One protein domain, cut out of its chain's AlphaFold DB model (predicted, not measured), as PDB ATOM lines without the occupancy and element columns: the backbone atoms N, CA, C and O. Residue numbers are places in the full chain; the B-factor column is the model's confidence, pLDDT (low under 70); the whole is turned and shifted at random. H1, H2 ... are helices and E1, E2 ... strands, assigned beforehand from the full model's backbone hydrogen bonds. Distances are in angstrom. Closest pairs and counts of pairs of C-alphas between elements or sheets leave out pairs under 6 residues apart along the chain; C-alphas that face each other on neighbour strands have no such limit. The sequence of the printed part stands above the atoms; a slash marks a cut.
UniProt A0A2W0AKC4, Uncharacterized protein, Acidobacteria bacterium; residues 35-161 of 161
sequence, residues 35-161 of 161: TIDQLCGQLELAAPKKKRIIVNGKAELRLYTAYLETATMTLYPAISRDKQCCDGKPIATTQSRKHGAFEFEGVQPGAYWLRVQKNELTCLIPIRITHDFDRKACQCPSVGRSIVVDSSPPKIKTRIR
ATOM      1  N   THR A  35     207.739 238.563 132.251       95.19
ATOM      2  CA  THR A  35     207.529 237.124 132.462       95.19
ATOM      3  C   THR A  35     206.192 236.693 131.872       95.19
ATOM      4  O   THR A  35     205.174 237.331 132.134       95.19
ATOM      5  N   ILE A  36     206.199 235.612 131.097       94.19
ATOM      6  CA  ILE A  36     205.015 235.014 130.477       94.19
ATOM      7  C   ILE A  36     205.024 233.497 130.668       94.19
ATOM      8  O   ILE A  36     206.076 232.880 130.856       94.19
ATOM      9  N   ASP A  37     203.843 232.891 130.627       92.88
ATOM     10  CA  ASP A  37     203.699 231.437 130.646       92.88
ATOM     11  C   ASP A  37     204.189 230.834 129.329       92.88
ATOM     12  O   ASP A  37     205.118 230.036 129.332       92.88
ATOM     13  N   GLN A  38     203.643 231.305 128.212       93.38
ATOM     14  CA  GLN A  38     203.953 230.844 126.864       93.38
ATOM     15  C   GLN A  38     203.793 231.977 125.849       93.38
ATOM     16  O   GLN A  38     203.066 232.949 126.074       93.38
ATOM     17  N   LEU A  39     204.465 231.856 124.703       94.69
ATOM     18  CA  LEU A  39     204.512 232.918 123.706       94.69
ATOM     19  C   LEU A  39     203.439 232.746 122.624       94.69
ATOM     20  O   LEU A  39     203.695 232.282 121.512       94.69
ATOM     21  N   CYS A  40     202.218 233.155 122.960       96.06
ATOM     22  CA  CYS A  40     201.113 233.217 122.014       96.06
ATOM     23  C   CYS A  40     200.044 234.239 122.425       96.06
ATOM     24  O   CYS A  40     200.024 234.709 123.565       96.06
ATOM     25  N   GLY A  41     199.152 234.592 121.500       96.00
ATOM     26  CA  GLY A  41     198.079 235.552 121.749       96.00
ATOM     27  C   GLY A  41     197.835 236.474 120.565       96.00
ATOM     28  O   GLY A  41     197.804 236.028 119.420       96.00
ATOM     29  N   GLN A  42     197.630 237.761 120.844       97.19
ATOM     30  CA  GLN A  42     197.297 238.783 119.847       97.19
ATOM     31  C   GLN A  42     198.329 239.918 119.843       97.19
ATOM     32  O   GLN A  42     198.730 240.399 120.900       97.19
ATOM     33  N   LEU A  43     198.742 240.381 118.664       97.56
ATOM     34  CA  LEU A  43     199.495 241.626 118.510       97.56
ATOM     35  C   LEU A  43     198.551 242.811 118.313       97.56
ATOM     36  O   LEU A  43     197.660 242.776 117.459       97.56
ATOM     37  N   GLU A  44     198.781 243.878 119.070       97.06
ATOM     38  CA  GLU A  44     197.923 245.059 119.123       97.06
ATOM     39  C   GLU A  44     198.755 246.350 119.132       97.06
ATOM     40  O   GLU A  44     199.876 246.389 119.640       97.06
ATOM     41  N   LEU A  45     198.177 247.424 118.596       96.06
ATOM     42  CA  LEU A  45     198.622 248.798 118.814       96.06
ATOM     43  C   LEU A  45     197.854 249.407 119.993       96.06
ATOM     44  O   LEU A  45     196.692 249.072 120.243       96.06
ATOM     45  N   ALA A  46     198.493 250.324 120.711       94.31
ATOM     46  CA  ALA A  46     197.932 251.020 121.857       94.31
ATOM     47  C   ALA A  46     196.768 251.919 121.434       94.31
ATOM     48  O   ALA A  46     195.742 251.976 122.117       94.31
ATOM     49  N   ALA A  47     196.916 252.608 120.300       93.31
ATOM     50  CA  ALA A  47     195.866 253.446 119.742       93.31
ATOM     51  C   ALA A  47     194.819 252.589 118.999       93.31
ATOM     52  O   ALA A  47     195.169 251.862 118.068       93.31
ATOM     53  N   PRO A  48     193.521 252.679 119.347       94.19
ATOM     54  CA  PRO A  48     192.480 251.930 118.655       94.19
ATOM     55  C   PRO A  48     192.251 252.454 117.231       94.19
ATOM     56  O   PRO A  48     192.430 253.636 116.927       94.19
ATOM     57  N   LYS A  49     191.743 251.584 116.356       94.00
ATOM     58  CA  LYS A  49     191.302 251.939 115.007       94.00
ATOM     59  C   LYS A  49     189.888 252.511 115.046       94.00
ATOM     60  O   LYS A  49     188.977 251.910 115.613       94.00
ATOM     61  N   LYS A  50     189.672 253.641 114.375       95.69
ATOM     62  CA  LYS A  50     188.338 254.229 114.187       95.69
ATOM     63  C   LYS A  50     187.704 253.657 112.918       95.69
ATOM     64  O   LYS A  50     188.353 253.622 111.874       95.69
ATOM     65  N   LYS A  51     186.446 253.217 112.982       93.94
ATOM     66  CA  LYS A  51     185.665 252.819 111.800       93.94
ATOM     67  C   LYS A  51     184.293 253.475 111.834       93.94
ATOM     68  O   LYS A  51     183.642 253.494 112.877       93.94
ATOM     69  N   ARG A  52     183.857 253.980 110.682       95.25
ATOM     70  CA  ARG A  52     182.477 254.422 110.472       95.25
ATOM     71  C   ARG A  52     181.631 253.194 110.136       95.25
ATOM     72  O   ARG A  52     181.997 252.437 109.242       95.25
ATOM     73  N   ILE A  53     180.546 252.988 110.868       94.00
ATOM     74  CA  ILE A  53     179.576 251.915 110.647       94.00
ATOM     75  C   ILE A  53     178.176 252.508 110.496       94.00
ATOM     76  O   ILE A  53     177.955 253.652 110.882       94.00
ATOM     77  N   ILE A  54     177.241 251.735 109.951       95.25
ATOM     78  CA  ILE A  54     175.831 252.120 109.866       95.25
ATOM     79  C   ILE A  54     175.046 251.312 110.897       95.25
ATOM     80  O   ILE A  54     175.100 250.085 110.884       95.25
ATOM     81  N   VAL A  55     174.325 251.998 111.782       92.69
ATOM     82  CA  VAL A  55     173.430 251.401 112.780       92.69
ATOM     83  C   VAL A  55     172.068 252.052 112.593       92.69
ATOM     84  O   VAL A  55     171.947 253.271 112.692       92.69
ATOM     85  N   ASN A  56     171.051 251.259 112.250       94.19
ATOM     86  CA  ASN A  56     169.687 251.745 112.001       94.19
ATOM     87  C   ASN A  56     169.625 252.910 110.989       94.19
ATOM     88  O   ASN A  56     168.956 253.913 111.213       94.19
ATOM     89  N   GLY A  57     170.390 252.813 109.895       94.81
ATOM     90  CA  GLY A  57     170.451 253.846 108.852       94.81
ATOM     91  C   GLY A  57     171.287 255.085 109.203       94.81
ATOM     92  O   GLY A  57     171.513 255.923 108.335       94.81
ATOM     93  N   LYS A  58     171.807 255.197 110.433       94.69
ATOM     94  CA  LYS A  58     172.653 256.315 110.867       94.69
ATOM     95  C   LYS A  58     174.128 255.924 110.876       94.69
ATOM     96  O   LYS A  58     174.501 254.858 111.361       94.69
ATOM     97  N   ALA A  59     174.979 256.809 110.360       95.38
ATOM     98  CA  ALA A  59     176.423 256.635 110.434       95.38
ATOM     99  C   ALA A  59     176.942 256.934 111.851       95.38
ATOM    100  O   ALA A  59     176.768 258.037 112.367       95.38
ATOM    101  N   GLU A  60     177.635 255.968 112.444       95.94
ATOM    102  CA  GLU A  60     178.286 256.067 113.751       95.94
ATOM    103  C   GLU A  60     179.783 255.794 113.629       95.94
ATOM    104  O   GLU A  60     180.222 254.962 112.833       95.94
ATOM    105  N   LEU A  61     180.588 256.467 114.449       96.19
ATOM    106  CA  LEU A  61     182.008 256.164 114.583       96.19
ATOM    107  C   LEU A  61     182.210 255.235 115.781       96.19
ATOM    108  O   LEU A  61     181.840 255.583 116.898       96.19
ATOM    109  N   ARG A  62     182.840 254.079 115.565       95.75
ATOM    110  CA  ARG A  62     183.216 253.156 116.642       95.75
ATOM    111  C   ARG A  62     184.720 252.936 116.695       95.75
ATOM    112  O   ARG A  62     185.407 252.941 115.669       95.75
ATOM    113  N   LEU A  63     185.211 252.755 117.917       96.12
ATOM    114  CA  LEU A  63     186.589 252.384 118.201       96.12
ATOM    115  C   LEU A  63     186.693 250.862 118.243       96.12
ATOM    116  O   LEU A  63     185.872 250.194 118.863       96.12
ATOM    117  N   TYR A  64     187.713 250.332 117.584       93.56
ATOM    118  CA  TYR A  64     188.031 248.911 117.545       93.56
ATOM    119  C   TYR A  64     189.496 248.717 117.908       93.56
ATOM    120  O   TYR A  64     190.325 249.582 117.623       93.56
ATOM    121  N   THR A  65     189.836 247.564 118.476       94.69
ATOM    122  CA  THR A  65     191.235 247.180 118.674       94.69
ATOM    123  C   THR A  65     191.990 247.238 117.348       94.69
ATOM    124  O   THR A  65     191.519 246.747 116.316       94.69
ATOM    125  N   ALA A  66     193.157 247.874 117.367       96.25
ATOM    126  CA  ALA A  66     194.047 247.934 116.222       96.25
ATOM    127  C   ALA A  66     194.990 246.729 116.267       96.25
ATOM    128  O   ALA A  66     196.067 246.789 116.849       96.25
ATOM    129  N   TYR A  67     194.558 245.617 115.679       97.25
ATOM    130  CA  TYR A  67     195.397 244.429 115.565       97.25
ATOM    131  C   TYR A  67     196.520 244.627 114.549       97.25
ATOM    132  O   TYR A  67     196.304 245.200 113.478       97.25
ATOM    133  N   LEU A  68     197.698 244.095 114.867       96.75
ATOM    134  CA  LEU A  68     198.835 244.079 113.960       96.75
ATOM    135  C   LEU A  68     198.890 242.732 113.234       96.75
ATOM    136  O   LEU A  68     199.480 241.770 113.718       96.75
ATOM    137  N   GLU A  69     198.237 242.656 112.079       97.25
ATOM    138  CA  GLU A  69     198.229 241.471 111.212       97.25
ATOM    139  C   GLU A  69     199.451 241.467 110.286       97.25
ATOM    140  O   GLU A  69     199.936 242.530 109.886       97.25
ATOM    141  N   THR A  70     199.917 240.286 109.867       97.75
ATOM    142  CA  THR A  70     201.056 240.098 108.946       97.75
ATOM    143  C   THR A  70     202.339 240.797 109.414       97.75
ATOM    144  O   THR A  70     203.120 241.297 108.600       97.75
ATOM    145  N   ALA A  71     202.521 240.902 110.732       98.31
ATOM    146  CA  ALA A  71     203.781 241.294 111.347       98.31
ATOM    147  C   ALA A  71     204.672 240.063 111.483       98.31
ATOM    148  O   ALA A  71     204.180 238.982 111.801       98.31
ATOM    149  N   THR A  72     205.968 240.234 111.259       98.50
ATOM    150  CA  THR A  72     206.959 239.183 111.490       98.50
ATOM    151  C   THR A  72     207.410 239.259 112.936       98.50
ATOM    152  O   THR A  72     207.815 240.327 113.398       98.50
ATOM    153  N   MET A  73     207.370 238.133 113.640       98.19
ATOM    154  CA  MET A  73     207.977 238.009 114.956       98.19
ATOM    155  C   MET A  73     209.126 237.024 114.894       98.19
ATOM    156  O   MET A  73     208.949 235.881 114.477       98.19
ATOM    157  N   THR A  74     210.288 237.469 115.343       98.06
ATOM    158  CA  THR A  74     211.514 236.683 115.374       98.06
ATOM    159  C   THR A  74     211.996 236.593 116.808       98.06
ATOM    160  O   THR A  74     212.120 237.607 117.496       98.06
ATOM    161  N   LEU A  75     212.254 235.375 117.262       97.75
ATOM    162  CA  LEU A  75     212.712 235.091 118.609       97.75
ATOM    163  C   LEU A  75     214.218 234.829 118.588       97.75
ATOM    164  O   LEU A  75     214.700 234.017 117.796       97.75
ATOM    165  N   TYR A  76     214.954 235.517 119.453       97.56
ATOM    166  CA  TYR A  76     216.399 235.389 119.606       97.56
ATOM    167  C   TYR A  76     216.727 234.858 121.003       97.56
ATOM    168  O   TYR A  76     216.063 235.261 121.966       97.56
ATOM    169  N   PRO A  77     217.730 233.973 121.133       96.00
ATOM    170  CA  PRO A  77     218.173 233.505 122.437       96.00
ATOM    171  C   PRO A  77     218.727 234.685 123.234       96.00
ATOM    172  O   PRO A  77     219.305 235.611 122.663       96.00
ATOM    173  N   ALA A  78     218.536 234.651 124.546       95.69
ATOM    174  CA  ALA A  78     219.054 235.671 125.435       95.69
ATOM    175  C   ALA A  78     219.417 235.077 126.794       95.69
ATOM    176  O   ALA A  78     219.030 233.966 127.159       95.69
ATOM    177  N   ILE A  79     220.115 235.873 127.585       92.31
ATOM    178  CA  ILE A  79     220.294 235.662 129.014       92.31
ATOM    179  C   ILE A  79     219.771 236.891 129.752       92.31
ATOM    180  O   ILE A  79     219.832 238.009 129.260       92.31
ATOM    181  N   SER A  80     219.269 236.724 130.975       86.81
ATOM    182  CA  SER A  80     218.590 237.827 131.683       86.81
ATOM    183  C   SER A  80     219.480 239.013 132.073       86.81
ATOM    184  O   SER A  80     218.974 240.004 132.588       86.81
ATOM    185  N   ARG A  81     220.792 238.912 131.844       88.31
ATOM    186  CA  ARG A  81     221.759 240.003 132.018       88.31
ATOM    187  C   ARG A  81     222.041 240.774 130.726       88.31
ATOM    188  O   ARG A  81     222.770 241.761 130.778       88.31
ATOM    189  N   ASP A  82     221.492 240.336 129.593       90.75
ATOM    190  CA  ASP A  82     221.656 241.033 128.323       90.75
ATOM    191  C   ASP A  82     221.005 242.405 128.400       90.75
ATOM    192  O   ASP A  82     219.837 242.539 128.771       90.75
ATOM    193  N   LYS A  83     221.774 243.425 128.022       89.56
ATOM    194  CA  LYS A  83     221.293 244.806 127.916       89.56
ATOM    195  C   LYS A  83     220.752 245.131 126.526       89.56
ATOM    196  O   LYS A  83     220.043 246.118 126.360       89.56
ATOM    197  N   GLN A  84     221.110 244.326 125.529       87.88
ATOM    198  CA  GLN A  84     220.800 244.554 124.124       87.88
ATOM    199  C   GLN A  84     220.385 243.237 123.462       87.88
ATOM    200  O   GLN A  84     220.821 242.156 123.853       87.88
ATOM    201  N   CYS A  85     219.516 243.350 122.464       89.81
ATOM    202  CA  CYS A  85     219.277 242.315 121.460       89.81
ATOM    203  C   CYS A  85     220.273 242.556 120.309       89.81
ATOM    204  O   CYS A  85     220.659 243.699 120.092       89.81
ATOM    205  N   CYS A  86     220.703 241.607 119.488       87.44
ATOM    206  CA  CYS A  86     220.280 240.231 119.277       87.44
ATOM    207  C   CYS A  86     221.530 239.445 118.833       87.44
ATOM    208  O   CYS A  86     221.693 239.167 117.645       87.44
ATOM    209  N   ASP A  87     222.441 239.127 119.751       78.12
ATOM    210  CA  ASP A  87     223.809 238.691 119.408       78.12
ATOM    211  C   ASP A  87     223.916 237.229 118.909       78.12
ATOM    212  O   ASP A  87     224.956 236.582 119.019       78.12
ATOM    213  N   GLY A  88     222.848 236.677 118.328       81.50
ATOM    214  CA  GLY A  88     222.780 235.286 117.894       81.50
ATOM    215  C   GLY A  88     221.841 235.041 116.718       81.50
ATOM    216  O   GLY A  88     221.105 235.918 116.263       81.50
ATOM    217  N   LYS A  89     221.857 233.801 116.218       93.62
ATOM    218  CA  LYS A  89     220.901 233.356 115.198       93.62
ATOM    219  C   LYS A  89     219.487 233.310 115.793       93.62
ATOM    220  O   LYS A  89     219.340 232.920 116.954       93.62
ATOM    221  N   PRO A  90     218.453 233.673 115.019       96.56
ATOM    222  CA  PRO A  90     217.082 233.522 115.477       96.56
ATOM    223  C   PRO A  90     216.768 232.041 115.704       96.56
ATOM    224  O   PRO A  90     217.165 231.190 114.908       96.56
ATOM    225  N   ILE A  91     216.051 231.743 116.784       96.31
ATOM    226  CA  ILE A  91     215.622 230.378 117.120       96.31
ATOM    227  C   ILE A  91     214.296 230.010 116.459       96.31
ATOM    228  O   ILE A  91     214.053 228.846 116.163       96.31
ATOM    229  N   ALA A  92     213.434 231.000 116.227       96.94
ATOM    230  CA  ALA A  92     212.131 230.804 115.617       96.94
ATOM    231  C   ALA A  92     211.647 232.104 114.974       96.94
ATOM    232  O   ALA A  92     211.937 233.201 115.457       96.94
ATOM    233  N   THR A  93     210.856 231.966 113.916       97.69
ATOM    234  CA  THR A  93     210.159 233.075 113.268       97.69
ATOM    235  C   THR A  93     208.724 232.651 112.999       97.69
ATOM    236  O   THR A  93     208.482 231.542 112.531       97.69
ATOM    237  N   THR A  94     207.774 233.538 113.264       97.75
ATOM    238  CA  THR A  94     206.363 233.354 112.914       97.75
ATOM    239  C   THR A  94     205.791 234.659 112.366       97.75
ATOM    240  O   THR A  94     206.452 235.702 112.384       97.75
ATOM    241  N   GLN A  95     204.566 234.607 111.855       98.25
ATOM    242  CA  GLN A  95     203.839 235.788 111.405       98.25
ATOM    243  C   GLN A  95     202.472 235.859 112.069       98.25
ATOM    244  O   GLN A  95     201.772 234.849 112.187       98.25
ATOM    245  N   SER A  96     202.069 237.064 112.470       98.25
ATOM    246  CA  SER A  96     200.723 237.280 112.980       98.25
ATOM    247  C   SER A  96     199.681 237.133 111.868       98.25
ATOM    248  O   SER A  96     199.852 237.591 110.735       98.25
ATOM    249  N   ARG A  97     198.570 236.484 112.200       97.81
ATOM    250  CA  ARG A  97     197.432 236.230 111.313       97.81
ATOM    251  C   ARG A  97     196.336 237.275 111.552       97.81
ATOM    252  O   ARG A  97     196.565 238.319 112.167       97.81
ATOM    253  N   LYS A  98     195.126 236.983 111.067       96.94
ATOM    254  CA  LYS A  98     193.922 237.784 111.311       96.94
ATOM    255  C   LYS A  98     193.729 238.053 112.809       96.94
ATOM    256  O   LYS A  98     193.971 237.173 113.634       96.94
ATOM    257  N   HIS A  99     193.275 239.257 113.150       96.19
ATOM    258  CA  HIS A  99     193.129 239.729 114.532       96.19
ATOM    259  C   HIS A  99     194.437 239.674 115.341       96.19
ATOM    260  O   HIS A  99     194.415 239.469 116.555       96.19
ATOM    261  N   GLY A 100     195.576 239.809 114.655       97.50
ATOM    262  CA  GLY A 100     196.905 239.814 115.261       97.50
ATOM    263  C   GLY A 100     197.305 238.478 115.883       97.50
ATOM    264  O   GLY A 100     198.267 238.451 116.641       97.50
ATOM    265  N   ALA A 101     196.576 237.392 115.609       97.56
ATOM    266  CA  ALA A 101     196.770 236.110 116.275       97.56
ATOM    267  C   ALA A 101     198.134 235.493 115.946       97.56
ATOM    268  O   ALA A 101     198.537 235.476 114.783       97.56
ATOM    269  N   PHE A 102     198.820 234.944 116.944       97.38
ATOM    270  CA  PHE A 102     200.087 234.250 116.753       97.38
ATOM    271  C   PHE A 102     200.360 233.187 117.813       97.38
ATOM    272  O   PHE A 102     199.829 233.250 118.921       97.38
ATOM    273  N   GLU A 103     201.257 232.264 117.477       96.56
ATOM    274  CA  GLU A 103     201.805 231.256 118.380       96.56
ATOM    275  C   GLU A 103     203.257 230.933 117.999       96.56
ATOM    276  O   GLU A 103     203.622 230.968 116.819       96.56
ATOM    277  N   PHE A 104     204.080 230.656 119.011       96.81
ATOM    278  CA  PHE A 104     205.403 230.057 118.871       96.81
ATOM    279  C   PHE A 104     205.366 228.644 119.454       96.81
ATOM    280  O   PHE A 104     205.238 228.467 120.664       96.81
ATOM    281  N   GLU A 105     205.483 227.645 118.585       94.19
ATOM    282  CA  GLU A 105     205.500 226.234 118.975       94.19
ATOM    283  C   GLU A 105     206.931 225.770 119.279       94.19
ATOM    284  O   GLU A 105     207.887 226.244 118.665       94.19
ATOM    285  N   GLY A 106     207.084 224.833 120.219       91.44
ATOM    286  CA  GLY A 106     208.376 224.190 120.506       91.44
ATOM    287  C   GLY A 106     209.437 225.089 121.155       91.44
ATOM    288  O   GLY A 106     210.598 224.696 121.236       91.44
ATOM    289  N   VAL A 107     209.063 226.286 121.619       93.81
ATOM    290  CA  VAL A 107     209.959 227.164 122.378       93.81
ATOM    291  C   VAL A 107     209.998 226.707 123.833       93.81
ATOM    292  O   VAL A 107     208.963 226.637 124.492       93.81
ATOM    293  N   GLN A 108     211.200 226.407 124.317       95.19
ATOM    294  CA  GLN A 108     211.434 225.987 125.695       95.19
ATOM    295  C   GLN A 108     211.371 227.177 126.675       95.19
ATOM    296  O   GLN A 108     211.565 228.328 126.270       95.19
ATOM    297  N   PRO A 109     211.143 226.930 127.976       97.00
ATOM    298  CA  PRO A 109     211.323 227.928 129.021       97.00
ATOM    299  C   PRO A 109     212.725 228.542 128.985       97.00
ATOM    300  O   PRO A 109     213.730 227.845 128.850       97.00
ATOM    301  N   GLY A 110     212.807 229.860 129.139       96.50
ATOM    302  CA  GLY A 110     214.073 230.571 129.008       96.50
ATOM    303  C   GLY A 110     213.922 232.077 128.852       96.50
ATOM    304  O   GLY A 110     212.819 232.628 128.874       96.50
ATOM    305  N   ALA A 111     215.063 232.750 128.719       96.69
ATOM    306  CA  ALA A 111     215.132 234.171 128.414       96.69
ATOM    307  C   ALA A 111     215.314 234.372 126.906       96.69
ATOM    308  O   ALA A 111     216.145 233.716 126.277       96.69
ATOM    309  N   TYR A 112     214.550 235.301 126.340       97.06
ATOM    310  CA  TYR A 112     214.574 235.595 124.915       97.06
ATOM    311  C   TYR A 112     214.382 237.076 124.641       97.06
ATOM    312  O   TYR A 112     213.765 237.802 125.422       97.06
ATOM    313  N   TRP A 113     214.824 237.492 123.464       97.00
ATOM    314  CA  TRP A 113     214.368 238.726 122.855       97.00
ATOM    315  C   TRP A 113     213.366 238.422 121.750       97.00
ATOM    316  O   TRP A 113     213.674 237.720 120.786       97.00
ATOM    317  N   LEU A 114     212.170 238.985 121.868       97.50
ATOM    318  CA  LEU A 114     211.172 238.975 120.813       97.50
ATOM    319  C   LEU A 114     211.298 240.254 119.992       97.50
ATOM    320  O   LEU A 114     211.040 241.351 120.488       97.50
ATOM    321  N   ARG A 115     211.650 240.112 118.719       97.50
ATOM    322  CA  ARG A 115     211.612 241.196 117.743       97.50
ATOM    323  C   ARG A 115     210.303 241.133 116.973       97.50
ATOM    324  O   ARG A 115     210.028 240.123 116.337       97.50
ATOM    325  N   VAL A 116     209.527 242.211 116.983       97.81
ATOM    326  CA  VAL A 116     208.315 242.367 116.165       97.81
ATOM    327  C   VAL A 116     208.579 243.405 115.081       97.81
ATOM    328  O   VAL A 116     209.061 244.496 115.381       97.81
ATOM    329  N   GLN A 117     208.263 243.076 113.830       97.62
ATOM    330  CA  GLN A 117     208.477 243.948 112.677       97.62
ATOM    331  C   GLN A 117     207.233 244.052 111.802       97.62
ATOM    332  O   GLN A 117     206.653 243.041 111.394       97.62
ATOM    333  N   LYS A 118     206.854 245.285 111.458       97.19
ATOM    334  CA  LYS A 118     205.805 245.572 110.480       97.19
ATOM    335  C   LYS A 118     206.041 246.927 109.821       97.19
ATOM    336  O   LYS A 118     205.883 247.957 110.467       97.19
ATOM    337  N   ASN A 119     206.336 246.935 108.523       94.56
ATOM    338  CA  ASN A 119     206.713 248.153 107.797       94.56
ATOM    339  C   ASN A 119     207.890 248.843 108.524       94.56
ATOM    340  O   ASN A 119     208.901 248.196 108.782       94.56
ATOM    341  N   GLU A 120     207.743 250.114 108.902       93.31
ATOM    342  CA  GLU A 120     208.743 250.886 109.655       93.31
ATOM    343  C   GLU A 120     208.723 250.602 111.168       93.31
ATOM    344  O   GLU A 120     209.657 250.961 111.884       93.31
ATOM    345  N   LEU A 121     207.689 249.924 111.679       94.00
ATOM    346  CA  LEU A 121     207.611 249.556 113.088       94.00
ATOM    347  C   LEU A 121     208.575 248.402 113.374       94.00
ATOM    348  O   LEU A 121     208.404 247.296 112.858       94.00
ATOM    349  N   THR A 122     209.547 248.645 114.250       95.06
ATOM    350  CA  THR A 122     210.383 247.608 114.864       95.06
ATOM    351  C   THR A 122     210.328 247.754 116.377       95.06
ATOM    352  O   THR A 122     210.561 248.832 116.914       95.06
ATOM    353  N   CYS A 123     210.027 246.656 117.060       94.12
ATOM    354  CA  CYS A 123     209.882 246.597 118.507       94.12
ATOM    355  C   CYS A 123     210.693 245.418 119.056       94.12
ATOM    356  O   CYS A 123     210.678 244.334 118.470       94.12
ATOM    357  N   LEU A 124     211.415 245.635 120.155       95.06
ATOM    358  CA  LEU A 124     212.213 244.622 120.845       95.06
ATOM    359  C   LEU A 124     211.669 244.443 122.258       95.06
ATOM    360  O   LEU A 124     211.546 245.413 123.005       95.06
ATOM    361  N   ILE A 125     211.342 243.205 122.616       95.62
ATOM    362  CA  ILE A 125     210.705 242.876 123.889       95.62
ATOM    363  C   ILE A 125     211.534 241.790 124.583       95.62
ATOM    364  O   ILE A 125     211.581 240.661 124.088       95.62
ATOM    365  N   PRO A 126     212.190 242.098 125.710       95.88
ATOM    366  CA  PRO A 126     212.887 241.101 126.509       95.88
ATOM    367  C   PRO A 126     211.855 240.302 127.311       95.88
ATOM    368  O   PRO A 126     211.090 240.859 128.107       95.88
ATOM    369  N   ILE A 127     211.806 238.992 127.091       96.38
ATOM    370  CA  ILE A 127     210.803 238.104 127.680       96.38
ATOM    371  C   ILE A 127     211.440 236.925 128.407       96.38
ATOM    372  O   ILE A 127     212.472 236.395 128.003       96.38
ATOM    373  N   ARG A 128     210.786 236.485 129.479       96.88
ATOM    374  CA  ARG A 128     211.078 235.228 130.162       96.88
ATOM    375  C   ARG A 128     209.878 234.302 130.020       96.88
ATOM    376  O   ARG A 128     208.814 234.598 130.555       96.88
ATOM    377  N   ILE A 129     210.065 233.200 129.307       96.12
ATOM    378  CA  ILE A 129     209.071 232.137 129.147       96.12
ATOM    379  C   ILE A 129     209.263 231.149 130.294       96.12
ATOM    380  O   ILE A 129     210.394 230.758 130.588       96.12
ATOM    381  N   THR A 130     208.176 230.787 130.970       96.12
ATOM    382  CA  THR A 130     208.225 229.968 132.195       96.12
ATOM    383  C   THR A 130     207.711 228.550 132.010       96.12
ATOM    384  O   THR A 130     208.029 227.702 132.836       96.12
ATOM    385  N   HIS A 131     206.950 228.286 130.949       95.00
ATOM    386  CA  HIS A 131     206.356 226.984 130.679       95.00
ATOM    387  C   HIS A 131     206.594 226.579 129.224       95.00
ATOM    388  O   HIS A 131     206.769 227.430 128.349       95.00
ATOM    389  N   ASP A 132     206.606 225.271 128.980       94.06
ATOM    390  CA  ASP A 132     206.557 224.744 127.622       94.06
ATOM    391  C   ASP A 132     205.259 225.173 126.929       94.06
ATOM    392  O   ASP A 132     204.230 225.422 127.566       94.06
ATOM    393  N   PHE A 133     205.304 225.253 125.601       93.88
ATOM    394  CA  PHE A 133     204.122 225.572 124.811       93.88
ATOM    395  C   PHE A 133     203.019 224.519 125.001       93.88
ATOM    396  O   PHE A 133     203.215 223.338 124.712       93.88
ATOM    397  N   ASP A 134     201.825 224.974 125.387       94.62
ATOM    398  CA  ASP A 134     200.605 224.171 125.424       94.62
ATOM    399  C   ASP A 134     199.541 224.815 124.529       94.62
ATOM    400  O   ASP A 134     198.915 225.829 124.860       94.62
ATOM    401  N   ARG A 135     199.276 224.161 123.392       94.25
ATOM    402  CA  ARG A 135     198.271 224.596 122.417       94.25
ATOM    403  C   ARG A 135     196.887 224.789 123.043       94.25
ATOM    404  O   ARG A 135     196.201 225.745 122.685       94.25
ATOM    405  N   LYS A 136     196.460 223.927 123.973       94.19
ATOM    406  CA  LYS A 136     195.142 224.043 124.622       94.19
ATOM    407  C   LYS A 136     195.087 225.280 125.507       94.19
ATOM    408  O   LYS A 136     194.131 226.047 125.423       94.19
ATOM    409  N   ALA A 137     196.124 225.515 126.308       92.44
ATOM    410  CA  ALA A 137     196.222 226.713 127.141       92.44
ATOM    411  C   ALA A 137     196.339 227.997 126.300       92.44
ATOM    412  O   ALA A 137     195.830 229.055 126.687       92.44
ATOM    413  N   CYS A 138     196.980 227.905 125.135       91.94
ATOM    414  CA  CYS A 138     197.112 229.008 124.196       91.94
ATOM    415  C   CYS A 138     195.771 229.380 123.539       91.94
ATOM    416  O   CYS A 138     195.446 230.556 123.391       91.94
ATOM    417  N   GLN A 139     194.968 228.372 123.199       92.00
ATOM    418  CA  GLN A 139     193.647 228.527 122.585       92.00
ATOM    419  C   GLN A 139     192.516 228.695 123.611       92.00
ATOM    420  O   GLN A 139     191.354 228.820 123.226       92.00
ATOM    421  N   CYS A 140     192.835 228.713 124.910       92.31
ATOM    422  CA  CYS A 140     191.853 228.840 125.979       92.31
ATOM    423  C   CYS A 140     191.139 230.203 125.902       92.31
ATOM    424  O   CYS A 140     191.770 231.240 126.127       92.31
ATOM    425  N   PRO A 141     189.822 230.244 125.628       89.38
ATOM    426  CA  PRO A 141     189.102 231.502 125.433       89.38
ATOM    427  C   PRO A 141     189.007 232.339 126.716       89.38
ATOM    428  O   PRO A 141     188.877 233.562 126.632       89.38
ATOM    429  N   SER A 142     189.121 231.694 127.881       91.88
ATOM    430  CA  SER A 142     189.124 232.326 129.203       91.88
ATOM    431  C   SER A 142     190.426 233.060 129.522       91.88
ATOM    432  O   SER A 142     190.475 233.782 130.511       91.88
ATOM    433  N   VAL A 143     191.484 232.908 128.716       90.88
ATOM    434  CA  VAL A 143     192.767 233.593 128.928       90.88
ATOM    435  C   VAL A 143     193.128 234.415 127.693       90.88
ATOM    436  O   VAL A 143     193.589 233.907 126.676       90.88
ATOM    437  N   GLY A 144     192.940 235.730 127.784       91.38
ATOM    438  CA  GLY A 144     193.390 236.676 126.772       91.38
ATOM    439  C   GLY A 144     194.855 237.049 126.975       91.38
ATOM    440  O   GLY A 144     195.202 237.596 128.017       91.38
ATOM    441  N   ARG A 145     195.695 236.817 125.964       94.62
ATOM    442  CA  ARG A 145     197.089 237.280 125.915       94.62
ATOM    443  C   ARG A 145     197.243 238.294 124.786       94.62
ATOM    444  O   ARG A 145     196.867 237.994 123.652       94.62
ATOM    445  N   SER A 146     197.777 239.480 125.067       95.62
ATOM    446  CA  SER A 146     198.094 240.459 124.025       95.62
ATOM    447  C   SER A 146     199.425 241.168 124.238       95.62
ATOM    448  O   SER A 146     199.851 241.400 125.368       95.62
ATOM    449  N   ILE A 147     200.090 241.505 123.135       96.56
ATOM    450  CA  ILE A 147     201.324 242.290 123.110       96.56
ATOM    451  C   ILE A 147     201.018 243.634 122.456       96.56
ATOM    452  O   ILE A 147     200.631 243.691 121.289       96.56
ATOM    453  N   VAL A 148     201.216 244.711 123.215       96.31
ATOM    454  CA  VAL A 148     201.048 246.098 122.770       96.31
ATOM    455  C   VAL A 148     202.404 246.650 122.340       96.31
ATOM    456  O   VAL A 148     203.239 246.998 123.182       96.31
ATOM    457  N   VAL A 149     202.631 246.695 121.030       94.81
ATOM    458  CA  VAL A 149     203.983 246.809 120.449       94.81
ATOM    459  C   VAL A 149     204.510 248.239 120.298       94.81
ATOM    460  O   VAL A 149     205.717 248.426 120.207       94.81
ATOM    461  N   ASP A 150     203.635 249.239 120.276       93.06
ATOM    462  CA  ASP A 150     203.930 250.670 120.081       93.06
ATOM    463  C   ASP A 150     203.921 251.467 121.401       93.06
ATOM    464  O   ASP A 150     204.008 252.694 121.405       93.06
ATOM    465  N   SER A 151     203.811 250.773 122.537       90.62
ATOM    466  CA  SER A 151     203.973 251.384 123.858       90.62
ATOM    467  C   SER A 151     205.451 251.494 124.246       90.62
ATOM    468  O   SER A 151     206.281 250.723 123.772       90.62
ATOM    469  N   SER A 152     205.786 252.457 125.112       88.25
ATOM    470  CA  SER A 152     207.145 252.642 125.634       88.25
ATOM    471  C   SER A 152     207.157 252.491 127.166       88.25
ATOM    472  O   SER A 152     206.592 253.349 127.853       88.25
ATOM    473  N   PRO A 153     207.730 251.401 127.719       88.81
ATOM    474  CA  PRO A 153     208.179 250.206 127.000       88.81
ATOM    475  C   PRO A 153     206.992 249.380 126.462       88.81
ATOM    476  O   PRO A 153     205.870 249.544 126.960       88.81
ATOM    477  N   PRO A 154     207.224 248.484 125.483       91.81
ATOM    478  CA  PRO A 154     206.219 247.546 124.986       91.81
ATOM    479  C   PRO A 154     205.654 246.693 126.118       91.81
ATOM    480  O   PRO A 154     206.388 246.319 127.034       91.81
ATOM    481  N   LYS A 155     204.364 246.349 126.063       93.69
ATOM    482  CA  LYS A 155     203.678 245.674 127.179       93.69
ATOM    483  C   LYS A 155     203.036 244.370 126.753       93.69
ATOM    484  O   LYS A 155     202.284 244.345 125.781       93.69
ATOM    485  N   ILE A 156     203.235 243.328 127.546       94.38
ATOM    486  CA  ILE A 156     202.485 242.078 127.464       94.38
ATOM    487  C   ILE A 156     201.379 242.099 128.520       94.38
ATOM    488  O   ILE A 156     201.594 242.478 129.670       94.38
ATOM    489  N   LYS A 157     200.167 241.728 128.115       93.50
ATOM    490  CA  LYS A 157     198.974 241.686 128.960       93.50
ATOM    491  C   LYS A 157     198.404 240.277 128.953       93.50
ATOM    492  O   LYS A 157     198.085 239.758 127.888       93.50
ATOM    493  N   THR A 158     198.178 239.731 130.141       90.56
ATOM    494  CA  THR A 158     197.392 238.509 130.342       90.56
ATOM    495  C   THR A 158     196.137 238.871 131.128       90.56
ATOM    496  O   THR A 158     196.211 239.594 132.121       90.56
ATOM    497  N   ARG A 159     194.970 238.435 130.659       88.62
ATOM    498  CA  ARG A 159     193.661 238.725 131.256       88.62
ATOM    499  C   ARG A 159     192.845 237.449 131.348       88.62
ATOM    500  O   ARG A 159     192.757 236.724 130.363       88.62
ATOM    501  N   ILE A 160     192.206 237.229 132.490       86.94
ATOM    502  CA  ILE A 160     191.145 236.228 132.612       86.94
ATOM    503  C   ILE A 160     189.856 236.879 132.094       86.94
ATOM    504  O   ILE A 160     189.593 238.040 132.418       86.94
ATOM    505  N   ARG A 161     189.130 236.184 131.218       80.00
ATOM    506  CA  ARG A 161     187.873 236.641 130.612       80.00
ATOM    507  C   ARG A 161     186.671 235.971 131.251       80.00
ATOM    508  O   ARG A 161     186.794 234.774 131.586       80.00
TER     509      ARG A 161
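Overview. This is residues 35 to 161 of the 161 residues of an uncharacterized protein of Acidobacteria bacterium (UniProt A0A2W0AKC4). Two twisted sheets come together into a small, loose, not fully closed barrel, and the hairpin E1 and E2 runs out of it as a long two-stranded arm whose tip, residues 54 to 59, stands free. One wall is E4 E3 E6 E7, antiparallel in that order; the other is E5, the first part of E1, E8 and E9, in a mixed, branched sheet that also takes in E2. The printed part has 127 residues, in order E1 to E7, H1, E8, E9, and is mostly strand. It is compact, with a radius of gyration of the C-alphas of 16.1 A, and elongated, spanning 56 by 33 by 21 A.

Arrangement. Start in the branched sheet with E1, residues 40 to 55, which bends by 84 degrees at residue 47. E2, residues 58 to 67, forms an antiparallel hairpin with it, N 51 to O 62 at 2.9 A. E5, residues 101 to 103, is on the same side of E1 as E2 and antiparallel to E1, N 41 to O 102 at 3.0 A. On the other side is E8, residues 143 to 148, parallel to E1, N 44 to O 147 at 2.9 A. E9, residues 155 to 160, makes a hairpin with E8, N 146 to O 157 at 2.9 A. H1, residues 135 to 138, only grazes this sheet; it is too short for an O i to N i+4 pair, and its one O i to N i+3 pair is within hydrogen-bond range. In the second sheet, look at E3, residues 72 to 77, between E4, residues 92 to 95, N 73 to O 94 at 2.9 A, and E6, residues 110 to 118, N 74 to O 115 at 2.8 A. E6 makes a hairpin with E7, residues 121 to 129, N 114 to O 125 at 2.8 A. Between the sheets, the closest C-alphas of E4 and E5, Gln 95 and Phe 102, are 6.7 A apart; E7 and E9 are only just apart, at 8.2 A.

Along the chain. Find C-alpha 40 at (201.113, 233.217, 122.014); from there E1 runs 34.4 A to C-alpha 55 at (173.430, 251.401, 112.780). E2 returns over 26.1 A. E6 is 25.2 A long and E7 23.7 A. E9 ends at C-alpha 160, (191.145, 236.228, 132.612).

Size, cuts and confidence. The two C-alphas farthest apart, Gly 57 and Arg 81, are 58.0 A apart. The printed part has no cut. The link from E3 to E4, residues 78 to 91, is long. Mean pLDDT of the printed part is 94.3, and no printed residue is under 70.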